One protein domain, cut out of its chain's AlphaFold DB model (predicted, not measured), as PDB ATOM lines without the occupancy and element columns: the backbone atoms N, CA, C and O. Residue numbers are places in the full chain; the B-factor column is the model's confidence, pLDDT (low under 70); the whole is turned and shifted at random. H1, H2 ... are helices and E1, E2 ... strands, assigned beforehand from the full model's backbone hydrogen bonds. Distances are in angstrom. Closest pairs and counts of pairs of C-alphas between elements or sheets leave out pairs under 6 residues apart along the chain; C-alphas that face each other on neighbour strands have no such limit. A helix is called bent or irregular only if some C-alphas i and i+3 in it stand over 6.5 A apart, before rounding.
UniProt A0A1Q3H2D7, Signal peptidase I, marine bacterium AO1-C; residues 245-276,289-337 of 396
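This is residues 245 to 276 and 289 to 337 of the 396 residues of the protein "Signal peptidase I" of marine bacterium AO1-C (UniProt A0A1Q3H2D7). Two parts stand side by side: one is a body with helix H2 in its middle, the hairpin E2 and E3 packed along it and the separate strand pair E1 and E4 near one side of it; the other is the helix H1 with the loops before and after it, residues 245 to 252 and 264 to 276. H1 is set at a steep tilt to H2 and comes close to it at one place, near Pro 303. The printed part has 81 residues, with two named helices and four named strands in the order H1, E1, H2, E2, E3, E4; both two-stranded sheets, E1 - E4 and E2 - E3, are antiparallel. The class is mixed, helices and strands, with 37 of the 81 residues in named elements. The whole is compact, with a radius of gyration of the C-alphas of 12.6 A, and spans 36 by 29 by 21 A.

H1, residues 253 to 263, and H2, residues 295 to 308, are close but not clearly touching; their closest C-alphas, those of Tyr 255 and Pro 303, are 7.4 A apart. Their lines stand at a steep tilt of 63 degrees, the same way. E1, residues 290 to 292, is the antiparallel neighbour of E4, residues 332 to 334, at 157 degrees between directions, with N 291 and O 333 within hydrogen-bond range at 2.9 A. H2 and E4 are near each other, with 7 pairs of C-alphas within 10 A. E2, residues 314 to 316, and E3, residues 323 to 325, form a hairpin, antiparallel at 168 degrees; N 315 and O 324 are 3.1 A apart and N 324 and O 315 2.9 A, both within hydrogen-bond range. The closest C-alphas of H2 and E2, those of Lys 306 and Val 314, are 5.4 A apart; those of H2 and E3, Ile 298 and Ile 323, are 7.1 A apart. H1 is apart from E2, E3 and E4, and E3 is apart from E4. Every O i to N i+4 pair is within hydrogen-bond range in H1, and 8 of 10 in H2.

H1 begins at C-alpha 253, (32.015, -5.222, 36.629), and measures 15.5 A. E1 is 7.1 A long. H2 begins at C-alpha 295, (42.320, -14.054, 37.373), and measures 19.6 A; it is irregular, with C-alphas 300 and 303 7.1 A apart. E2 and E3 measure 6.8 A and 6.9 A. E4, 7.0 A long, ends at C-alpha 334, (50.319, -7.625, 50.016).

The C-alphas farthest apart, those of Glu 245 and Gly 327, are 38.3 A apart. Residues 277 to 288 are not printed, and C-alphas 276 and 289 are 27.3 A apart across this cut, which lies in the link from H1 to E1. Of the links that are printed whole, E1 to H2 and H2 to E2 are tight, E2 to E3 and E3 to E4 short. The mean pLDDT of the printed part is 96.5, and no printed residue is under 70.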
ATOM      1  N   GLU A 245      19.700 -11.998  37.860       93.25
ATOM      2  CA  GLU A 245      19.614 -10.664  37.259       93.25
ATOM      3  C   GLU A 245      20.895  -9.860  37.512       93.25
ATOM      4  O   GLU A 245      20.909  -8.893  38.281       93.25
ATOM      5  N   ALA A 246      22.000 -10.285  36.898       94.44
ATOM      6  CA  ALA A 246      23.293  -9.612  37.008       94.44
ATOM      7  C   ALA A 246      23.217  -8.143  36.554       94.44
ATOM      8  O   ALA A 246      22.550  -7.814  35.573       94.44
ATOM      9  N   SER A 247      23.937  -7.246  37.235       95.81
ATOM     10  CA  SER A 247      23.945  -5.821  36.890       95.81
ATOM     11  C   SER A 247      25.334  -5.329  36.473       95.81
ATOM     12  O   SER A 247      26.275  -5.438  37.260       95.81
ATOM     13  N   PRO A 248      25.480  -4.678  35.300       95.25
ATOM     14  CA  PRO A 248      26.770  -4.134  34.867       95.25
ATOM     15  C   PRO A 248      27.220  -2.918  35.693       95.25
ATOM     16  O   PRO A 248      28.359  -2.475  35.577       95.25
ATOM     17  N   GLN A 249      26.332  -2.362  36.524       95.94
ATOM     18  CA  GLN A 249      26.611  -1.224  37.404       95.94
ATOM     19  C   GLN A 249      27.201  -1.636  38.758       95.94
ATOM     20  O   GLN A 249      27.579  -0.769  39.544       95.94
ATOM     21  N   ILE A 250      27.314  -2.936  39.025       97.75
ATOM     22  CA  ILE A 250      27.801  -3.463  40.295       97.75
ATOM     23  C   ILE A 250      29.285  -3.815  40.193       97.75
ATOM     24  O   ILE A 250      29.766  -4.340  39.187       97.75
ATOM     25  N   TYR A 251      30.023  -3.481  41.247       98.12
ATOM     26  CA  TYR A 251      31.434  -3.798  41.394       98.12
ATOM     27  C   TYR A 251      31.641  -5.323  41.401       98.12
ATOM     28  O   TYR A 251      30.846  -6.016  42.028       98.12
ATOM     29  N   PRO A 252      32.692  -5.879  40.768       97.62
ATOM     30  CA  PRO A 252      33.788  -5.198  40.065       97.62
ATOM     31  C   PRO A 252      33.473  -4.830  38.610       97.62
ATOM     32  O   PRO A 252      34.213  -4.061  37.999       97.62
ATOM     33  N   THR A 253      32.394  -5.370  38.043       97.00
ATOM     34  CA  THR A 253      32.015  -5.222  36.629       97.00
ATOM     35  C   THR A 253      31.910  -3.752  36.211       97.00
ATOM     36  O   THR A 253      32.468  -3.360  35.186       97.00
ATOM     37  N   SER A 254      31.307  -2.911  37.050       96.94
ATOM     38  CA  SER A 254      31.187  -1.464  36.826       96.94
ATOM     39  C   SER A 254      32.516  -0.741  36.600       96.94
ATOM     40  O   SER A 254      32.604   0.112  35.712       96.94
ATOM     41  N   TYR A 255      33.554  -1.082  37.372       97.06
ATOM     42  CA  TYR A 255      34.879  -0.474  37.257       97.06
ATOM     43  C   TYR A 255      35.494  -0.794  35.895       97.06
ATOM     44  O   TYR A 255      35.892   0.115  35.168       97.06
ATOM     45  N   TRP A 256      35.492  -2.072  35.510       97.12
ATOM     46  CA  TRP A 256      36.086  -2.520  34.251       97.12
ATOM     47  C   TRP A 256      35.338  -1.983  33.029       97.12
ATOM     48  O   TRP A 256      35.977  -1.525  32.086       97.12
ATOM     49  N   HIS A 257      34.001  -1.911  33.064       95.31
ATOM     50  CA  HIS A 257      33.235  -1.251  31.999       95.31
ATOM     51  C   HIS A 257      33.523   0.251  31.895       95.31
ATOM     52  O   HIS A 257      33.540   0.803  30.793       95.31
ATOM     53  N   LYS A 258      33.715   0.946  33.025       94.44
ATOM     54  CA  LYS A 258      34.113   2.361  33.014       94.44
ATOM     55  C   LYS A 258      35.504   2.512  32.397       94.44
ATOM     56  O   LYS A 258      35.655   3.309  31.474       94.44
ATOM     57  N   LEU A 259      36.469   1.712  32.846       94.38
ATOM     58  CA  LEU A 259      37.847   1.766  32.371       94.38
ATOM     59  C   LEU A 259      37.957   1.419  30.880       94.38
ATOM     60  O   LEU A 259      38.619   2.142  30.141       94.38
ATOM     61  N   SER A 260      37.239   0.390  30.408       94.81
ATOM     62  CA  SER A 260      37.179   0.045  28.981       94.81
ATOM     63  C   SER A 260      36.714   1.205  28.116       94.81
ATOM     64  O   SER A 260      37.326   1.490  27.091       94.81
ATOM     65  N   ARG A 261      35.642   1.893  28.532       93.50
ATOM     66  CA  ARG A 261      35.122   3.053  27.798       93.50
ATOM     67  C   ARG A 261      36.111   4.212  27.792       93.50
ATOM     68  O   ARG A 261      36.262   4.861  26.769       93.50
ATOM     69  N   GLN A 262      36.792   4.454  28.911       91.94
ATOM     70  CA  GLN A 262      37.790   5.521  29.018       91.94
ATOM     71  C   GLN A 262      39.035   5.258  28.161       91.94
ATOM     72  O   GLN A 262      39.614   6.201  27.638       91.94
ATOM     73  N   GLN A 263      39.446   3.996  28.018       92.81
ATOM     74  CA  GLN A 263      40.650   3.619  27.270       92.81
ATOM     75  C   GLN A 263      40.379   3.227  25.812       92.81
ATOM     76  O   GLN A 263      41.329   3.010  25.063       92.81
ATOM     77  N   GLY A 264      39.114   3.057  25.419       93.75
ATOM     78  CA  GLY A 264      38.752   2.485  24.119       93.75
ATOM     79  C   GLY A 264      39.214   1.031  23.938       93.75
ATOM     80  O   GLY A 264      39.313   0.561  22.810       93.75
ATOM     81  N   LYS A 265      39.524   0.317  25.032       92.12
ATOM     82  CA  LYS A 265      40.049  -1.058  25.016       92.12
ATOM     83  C   LYS A 265      39.144  -1.990  25.831       92.12
ATOM     84  O   LYS A 265      38.985  -1.779  27.039       92.12
ATOM     85  N   PRO A 266      38.524  -3.014  25.219       93.81
ATOM     86  CA  PRO A 266      37.654  -3.929  25.948       93.81
ATOM     87  C   PRO A 266      38.465  -4.835  26.884       93.81
ATOM     88  O   PRO A 266      39.467  -5.427  26.484       93.81
ATOM     89  N   PHE A 267      38.009  -4.959  28.131       96.50
ATOM     90  CA  PHE A 267      38.429  -6.024  29.039       96.50
ATOM     91  C   PHE A 267      37.549  -7.261  28.818       96.50
ATOM     92  O   PHE A 267      36.377  -7.151  28.447       96.50
ATOM     93  N   ALA A 268      38.101  -8.446  29.069       96.31
ATOM     94  CA  ALA A 268      37.350  -9.692  29.044       96.31
ATOM     95  C   ALA A 268      36.197  -9.675  30.065       96.31
ATOM     96  O   ALA A 268      36.202  -8.929  31.044       96.31
ATOM     97  N   SER A 269      35.205 -10.550  29.878       93.44
ATOM     98  CA  SER A 269      34.085 -10.652  30.821       93.44
ATOM     99  C   SER A 269      34.562 -11.028  32.229       93.44
ATOM    100  O   SER A 269      35.351 -11.963  32.423       93.44
ATOM    101  N   THR A 270      34.043 -10.321  33.230       92.94
ATOM    102  CA  THR A 270      34.364 -10.550  34.644       92.94
ATOM    103  C   THR A 270      33.707 -11.824  35.189       92.94
ATOM    104  O   THR A 270      34.225 -12.409  36.137       92.94
ATOM    105  N   LYS A 271      32.616 -12.290  34.555       90.88
ATOM    106  CA  LYS A 271      31.799 -13.460  34.942       90.88
ATOM    107  C   LYS A 271      31.151 -13.373  36.339       90.88
ATOM    108  O   LYS A 271      30.817 -14.404  36.917       90.88
ATOM    109  N   PHE A 272      30.953 -12.172  36.892       93.81
ATOM    110  CA  PHE A 272      30.217 -11.991  38.151       93.81
ATOM    111  C   PHE A 272      28.743 -11.684  37.890       93.81
ATOM    112  O   PHE A 272      28.421 -10.640  37.328       93.81
ATOM    113  N   SER A 273      27.852 -12.551  38.376       94.44
ATOM    114  CA  SER A 273      26.395 -12.370  38.280       94.44
ATOM    115  C   SER A 273      25.810 -11.537  39.428       94.44
ATOM    116  O   SER A 273      24.687 -11.764  39.860       94.44
ATOM    117  N   TRP A 274      26.585 -10.606  39.987       97.50
ATOM    118  CA  TRP A 274      26.157  -9.832  41.151       97.50
ATOM    119  C   TRP A 274      25.178  -8.720  40.779       97.50
ATOM    120  O   TRP A 274      25.269  -8.096  39.717       97.50
ATOM    121  N   ASN A 275      24.264  -8.437  41.702       97.31
ATOM    122  CA  ASN A 275      23.415  -7.255  41.692       97.31
ATOM    123  C   ASN A 275      23.333  -6.621  43.094       97.31
ATOM    124  O   ASN A 275      24.041  -7.022  44.015       97.31
ATOM    125  N   GLN A 276      22.507  -5.587  43.252       95.94
ATOM    126  CA  GLN A 276      22.395  -4.827  44.503       95.94
ATOM    127  C   GLN A 276      21.798  -5.619  45.685       95.94
ATOM    128  O   GLN A 276      22.041  -5.230  46.831       95.94
ATOM    129  N   ARG A 289      47.948  -8.400  54.714       98.12
ATOM    130  CA  ARG A 289      47.459  -9.669  54.163       98.12
ATOM    131  C   ARG A 289      47.925  -9.844  52.721       98.12
ATOM    132  O   ARG A 289      47.690  -8.974  51.881       98.12
ATOM    133  N   SER A 290      48.513 -11.001  52.426       98.38
ATOM    134  CA  SER A 290      48.892 -11.389  51.067       98.38
ATOM    135  C   SER A 290      47.818 -12.237  50.385       98.38
ATOM    136  O   SER A 290      47.173 -13.074  51.019       98.38
ATOM    137  N   ILE A 291      47.640 -12.046  49.078       98.12
ATOM    138  CA  ILE A 291      46.759 -12.863  48.235       98.12
ATOM    139  C   ILE A 291      47.446 -13.236  46.911       98.12
ATOM    140  O   ILE A 291      48.236 -12.446  46.392       98.12
ATOM    141  N   PRO A 292      47.146 -14.409  46.321       98.50
ATOM    142  CA  PRO A 292      47.634 -14.755  44.990       98.50
ATOM    143  C   PRO A 292      46.922 -13.925  43.914       98.50
ATOM    144  O   PRO A 292      45.712 -13.709  43.992       98.50
ATOM    145  N   MET A 293      47.638 -13.498  42.875       98.31
ATOM    146  CA  MET A 293      47.101 -12.751  41.730       98.31
ATOM    147  C   MET A 293      46.504 -13.695  40.683       98.31
ATOM    148  O   MET A 293      46.924 -13.743  39.533       98.31
ATOM    149  N   THR A 294      45.505 -14.473  41.102       98.31
ATOM    150  CA  THR A 294      44.672 -15.251  40.176       98.31
ATOM    151  C   THR A 294      43.794 -14.320  39.346       98.31
ATOM    152  O   THR A 294      43.483 -13.211  39.782       98.31
ATOM    153  N   ARG A 295      43.278 -14.800  38.208       97.94
ATOM    154  CA  ARG A 295      42.320 -14.054  37.373       97.94
ATOM    155  C   ARG A 295      41.189 -13.416  38.191       97.94
ATOM    156  O   ARG A 295      40.881 -12.239  38.038       97.94
ATOM    157  N   LYS A 296      40.590 -14.188  39.108       98.06
ATOM    158  CA  LYS A 296      39.512 -13.720  39.994       98.06
ATOM    159  C   LYS A 296      39.978 -12.581  40.907       98.06
ATOM    160  O   LYS A 296      39.271 -11.587  41.045       98.06
ATOM    161  N   ASN A 297      41.156 -12.714  41.514       98.50
ATOM    162  CA  ASN A 297      41.698 -11.703  42.421       98.50
ATOM    163  C   ASN A 297      42.173 -10.449  41.681       98.50
ATOM    164  O   ASN A 297      42.015  -9.354  42.210       98.50
ATOM    165  N   ILE A 298      42.669 -10.571  40.450       98.69
ATOM    166  CA  ILE A 298      42.975  -9.416  39.597       98.69
ATOM    167  C   ILE A 298      41.692  -8.624  39.318       98.69
ATOM    168  O   ILE A 298      41.669  -7.412  39.512       98.69
ATOM    169  N   ILE A 299      40.593  -9.298  38.960       98.56
ATOM    170  CA  ILE A 299      39.307  -8.627  38.713       98.56
ATOM    171  C   ILE A 299      38.778  -7.929  39.979       98.56
ATOM    172  O   ILE A 299      38.251  -6.819  39.883       98.56
ATOM    173  N   LEU A 300      38.908  -8.568  41.149       98.62
ATOM    174  CA  LEU A 300      38.374  -8.075  42.426       98.62
ATOM    175  C   LEU A 300      39.273  -7.088  43.172       98.62
ATOM    176  O   LEU A 300      38.760  -6.347  43.992       98.62
ATOM    177  N   TYR A 301      40.587  -7.093  42.970       98.69
ATOM    178  CA  TYR A 301      41.514  -6.280  43.773       98.69
ATOM    179  C   TYR A 301      42.491  -5.467  42.921       98.69
ATOM    180  O   TYR A 301      43.035  -4.479  43.402       98.69
ATOM    181  N   GLY A 302      42.638  -5.787  41.633       98.25
ATOM    182  CA  GLY A 302      43.358  -4.951  40.673       98.25
ATOM    183  C   GLY A 302      42.941  -3.472  40.700       98.25
ATOM    184  O   GLY A 302      43.838  -2.629  40.708       98.25
ATOM    185  N   PRO A 303      41.638  -3.122  40.812       97.69
ATOM    186  CA  PRO A 303      41.216  -1.723  40.890       97.69
ATOM    187  C   PRO A 303      41.839  -0.975  42.074       97.69
ATOM    188  O   PRO A 303      42.368   0.116  41.906       97.69
ATOM    189  N   ILE A 304      41.845  -1.561  43.273       97.62
ATOM    190  CA  ILE A 304      42.392  -0.880  44.456       97.62
ATOM    191  C   ILE A 304      43.921  -0.865  44.474       97.62
ATOM    192  O   ILE A 304      44.499   0.106  44.954       97.62
ATOM    193  N   ILE A 305      44.565  -1.889  43.901       98.25
ATOM    194  CA  ILE A 305      46.020  -1.927  43.716       98.25
ATOM    195  C   ILE A 305      46.456  -0.810  42.769       98.25
ATOM    196  O   ILE A 305      47.432  -0.111  43.035       98.25
ATOM    197  N   LYS A 306      45.705  -0.609  41.684       96.75
ATOM    198  CA  LYS A 306      45.973   0.434  40.697       96.75
ATOM    199  C   LYS A 306      45.716   1.842  41.233       96.75
ATOM    200  O   LYS A 306      46.519   2.731  40.985       96.75
ATOM    201  N   GLU A 307      44.602   2.049  41.930       94.38
ATOM    202  CA  GLU A 307      44.107   3.398  42.246       94.38
ATOM    203  C   GLU A 307      44.540   3.899  43.633       94.38
ATOM    204  O   GLU A 307      44.693   5.105  43.831       94.38
ATOM    205  N   TYR A 308      44.701   3.001  44.614       95.44
ATOM    206  CA  TYR A 308      44.754   3.374  46.038       95.44
ATOM    207  C   TYR A 308      45.955   2.797  46.801       95.44
ATOM    208  O   TYR A 308      46.099   3.050  47.990       95.44
ATOM    209  N   GLU A 309      46.833   2.030  46.156       95.94
ATOM    210  CA  GLU A 309      48.060   1.497  46.782       95.94
ATOM    211  C   GLU A 309      49.334   2.274  46.369       95.94
ATOM    212  O   GLU A 309      50.453   1.916  46.761       95.94
ATOM    213  N   TYR A 310      49.143   3.358  45.603       93.50
ATOM    214  CA  TYR A 310      50.130   4.388  45.240       93.50
ATOM    215  C   TYR A 310      51.450   3.857  44.671       93.50
ATOM    216  O   TYR A 310      52.531   4.359  44.983       93.50
ATOM    217  N   HIS A 311      51.371   2.824  43.833       95.50
ATOM    218  CA  HIS A 311      52.503   2.416  43.000       95.50
ATOM    219  C   HIS A 311      52.693   3.402  41.845       95.50
ATOM    220  O   HIS A 311      51.744   4.083  41.453       95.50
ATOM    221  N   LYS A 312      53.908   3.484  41.288       93.94
ATOM    222  CA  LYS A 312      54.189   4.419  40.187       93.94
ATOM    223  C   LYS A 312      53.473   3.979  38.917       93.94
ATOM    224  O   LYS A 312      52.826   4.800  38.270       93.94
ATOM    225  N   THR A 313      53.562   2.692  38.581       96.81
ATOM    226  CA  THR A 313      52.814   2.111  37.464       96.81
ATOM    227  C   THR A 313      52.177   0.781  37.851       96.81
ATOM    228  O   THR A 313      52.776  -0.057  38.525       96.81
ATOM    229  N   VAL A 314      50.928   0.596  37.415       97.50
ATOM    230  CA  VAL A 314      50.193  -0.670  37.524       97.50
ATOM    231  C   VAL A 314      49.473  -0.923  36.210       97.50
ATOM    232  O   VAL A 314      48.602  -0.136  35.807       97.50
ATOM    233  N   GLU A 315      49.805  -2.033  35.565       96.94
ATOM    234  CA  GLU A 315      49.192  -2.460  34.311       96.94
ATOM    235  C   GLU A 315      48.538  -3.822  34.502       96.94
ATOM    236  O   GLU A 315      49.035  -4.690  35.219       96.94
ATOM    237  N   ILE A 316      47.366  -3.988  33.898       97.56
ATOM    238  CA  ILE A 316      46.548  -5.187  34.039       97.56
ATOM    239  C   ILE A 316      46.192  -5.639  32.632       97.56
ATOM    240  O   ILE A 316      45.638  -4.856  31.856       97.56
ATOM    241  N   ALA A 317      46.529  -6.886  32.310       97.00
ATOM    242  CA  ALA A 317      46.217  -7.476  31.017       97.00
ATOM    243  C   ALA A 317      44.695  -7.504  30.797       97.00
ATOM    244  O   ALA A 317      43.927  -7.752  31.732       97.00
ATOM    245  N   SER A 318      44.246  -7.257  29.562       96.75
ATOM    246  CA  SER A 318      42.816  -7.142  29.233       96.75
ATOM    247  C   SER A 318      42.026  -8.434  29.472       96.75
ATOM    248  O   SER A 318      40.824  -8.384  29.718       96.75
ATOM    249  N   ASP A 319      42.690  -9.587  29.453       96.94
ATOM    250  CA  ASP A 319      42.130 -10.910  29.756       96.94
ATOM    251  C   ASP A 319      42.196 -11.292  31.252       96.94
ATOM    252  O   ASP A 319      41.643 -12.322  31.665       96.94
ATOM    253  N   PHE A 320      42.819 -10.430  32.063       98.06
ATOM    254  CA  PHE A 320      43.146 -10.625  33.475       98.06
ATOM    255  C   PHE A 320      44.096 -11.803  33.747       98.06
ATOM    256  O   PHE A 320      44.051 -12.387  34.831       98.06
ATOM    257  N   SER A 321      44.942 -12.170  32.781       97.19
ATOM    258  CA  SER A 321      45.977 -13.201  32.955       97.19
ATOM    259  C   SER A 321      47.121 -12.744  33.861       97.19
ATOM    260  O   SER A 321      47.713 -13.559  34.567       97.19
ATOM    261  N   GLN A 322      47.413 -11.439  33.871       96.94
ATOM    262  CA  GLN A 322      48.578 -10.874  34.539       96.94
ATOM    263  C   GLN A 322      48.323  -9.446  35.038       96.94
ATOM    264  O   GLN A 322      47.575  -8.668  34.441       96.94
ATOM    265  N   ILE A 323      49.003  -9.103  36.131       98.12
ATOM    266  CA  ILE A 323      49.167  -7.745  36.646       98.12
ATOM    267  C   ILE A 323      50.665  -7.468  36.820       98.12
ATOM    268  O   ILE A 323      51.415  -8.326  37.303       98.12
ATOM    269  N   THR A 324      51.106  -6.284  36.408       98.12
ATOM    270  CA  THR A 324      52.476  -5.804  36.593       98.12
ATOM    271  C   THR A 324      52.484  -4.574  37.491       98.12
ATOM    272  O   THR A 324      51.580  -3.737  37.434       98.12
ATOM    273  N   ILE A 325      53.506  -4.474  38.337       97.88
ATOM    274  CA  ILE A 325      53.795  -3.290  39.148       97.88
ATOM    275  C   ILE A 325      55.218  -2.862  38.822       97.88
ATOM    276  O   ILE A 325      56.131  -3.687  38.879       97.88
ATOM    277  N   ASP A 326      55.395  -1.599  38.437       95.12
ATOM    278  CA  ASP A 326      56.695  -1.036  38.050       95.12
ATOM    279  C   ASP A 326      57.427  -1.910  37.004       95.12
ATOM    280  O   ASP A 326      58.623  -2.187  37.098       95.12
ATOM    281  N   GLY A 327      56.666  -2.411  36.021       95.44
ATOM    282  CA  GLY A 327      57.153  -3.260  34.926       95.44
ATOM    283  C   GLY A 327      57.374  -4.737  35.277       95.44
ATOM    284  O   GLY A 327      57.691  -5.528  34.391       95.44
ATOM    285  N   LYS A 328      57.187  -5.153  36.536       97.12
ATOM    286  CA  LYS A 328      57.408  -6.542  36.972       97.12
ATOM    287  C   LYS A 328      56.095  -7.284  37.176       97.12
ATOM    288  O   LYS A 328      55.219  -6.821  37.904       97.12
ATOM    289  N   ALA A 329      55.974  -8.461  36.565       97.69
ATOM    290  CA  ALA A 329      54.858  -9.372  36.793       97.69
ATOM    291  C   ALA A 329      54.852  -9.861  38.245       97.69
ATOM    292  O   ALA A 329      55.878 -10.321  38.749       97.69
ATOM    293  N   ILE A 330      53.695  -9.803  38.905       97.94
ATOM    294  CA  ILE A 330      53.550 -10.283  40.281       97.94
ATOM    295  C   ILE A 330      52.608 -11.486  40.345       97.94
ATOM    296  O   ILE A 330      51.582 -11.541  39.671       97.94
ATOM    297  N   LYS A 331      52.949 -12.459  41.194       97.88
ATOM    298  CA  LYS A 331      52.104 -13.634  41.479       97.88
ATOM    299  C   LYS A 331      51.341 -13.508  42.794       97.88
ATOM    300  O   LYS A 331      50.342 -14.192  42.994       97.88
ATOM    301  N   THR A 332      51.790 -12.626  43.679       98.50
ATOM    302  CA  THR A 332      51.197 -12.361  44.991       98.50
ATOM    303  C   THR A 332      51.213 -10.867  45.265       98.50
ATOM    304  O   THR A 332      52.138 -10.175  44.843       98.50
ATOM    305  N   TYR A 333      50.218 -10.376  45.997       98.50
ATOM    306  CA  TYR A 333      50.145  -8.981  46.421       98.50
ATOM    307  C   TYR A 333      49.866  -8.880  47.915       98.50
ATOM    308  O   TYR A 333      49.016  -9.618  48.411       98.50
ATOM    309  N   THR A 334      50.538  -7.953  48.601       98.62
ATOM    310  CA  THR A 334      50.319  -7.625  50.016       98.62
ATOM    311  C   THR A 334      49.747  -6.217  50.121       98.62
ATOM    312  O   THR A 334      50.388  -5.264  49.683       98.62
ATOM    313  N   PHE A 335      48.556  -6.079  50.707       98.56
ATOM    314  CA  PHE A 335      47.897  -4.778  50.856       98.56
ATOM    315  C   PHE A 335      48.652  -3.864  51.826       98.56
ATOM    316  O   PHE A 335      49.027  -4.290  52.923       98.56
ATOM    317  N   LYS A 336      48.857  -2.597  51.452       97.69
ATOM    318  CA  LYS A 336      49.574  -1.606  52.272       97.69
ATOM    319  C   LYS A 336      48.660  -0.875  53.248       97.69
ATOM    320  O   LYS A 336      49.163  -0.214  54.156       97.69
ATOM    321  N   GLN A 337      47.341  -0.990  53.095       97.69
ATOM    322  CA  GLN A 337      46.374  -0.356  53.989       97.69
ATOM    323  C   GLN A 337      45.093  -1.173  54.179       97.69
ATOM    324  O   GLN A 337      44.813  -2.118  53.443       97.69
TER     325      GLN A 337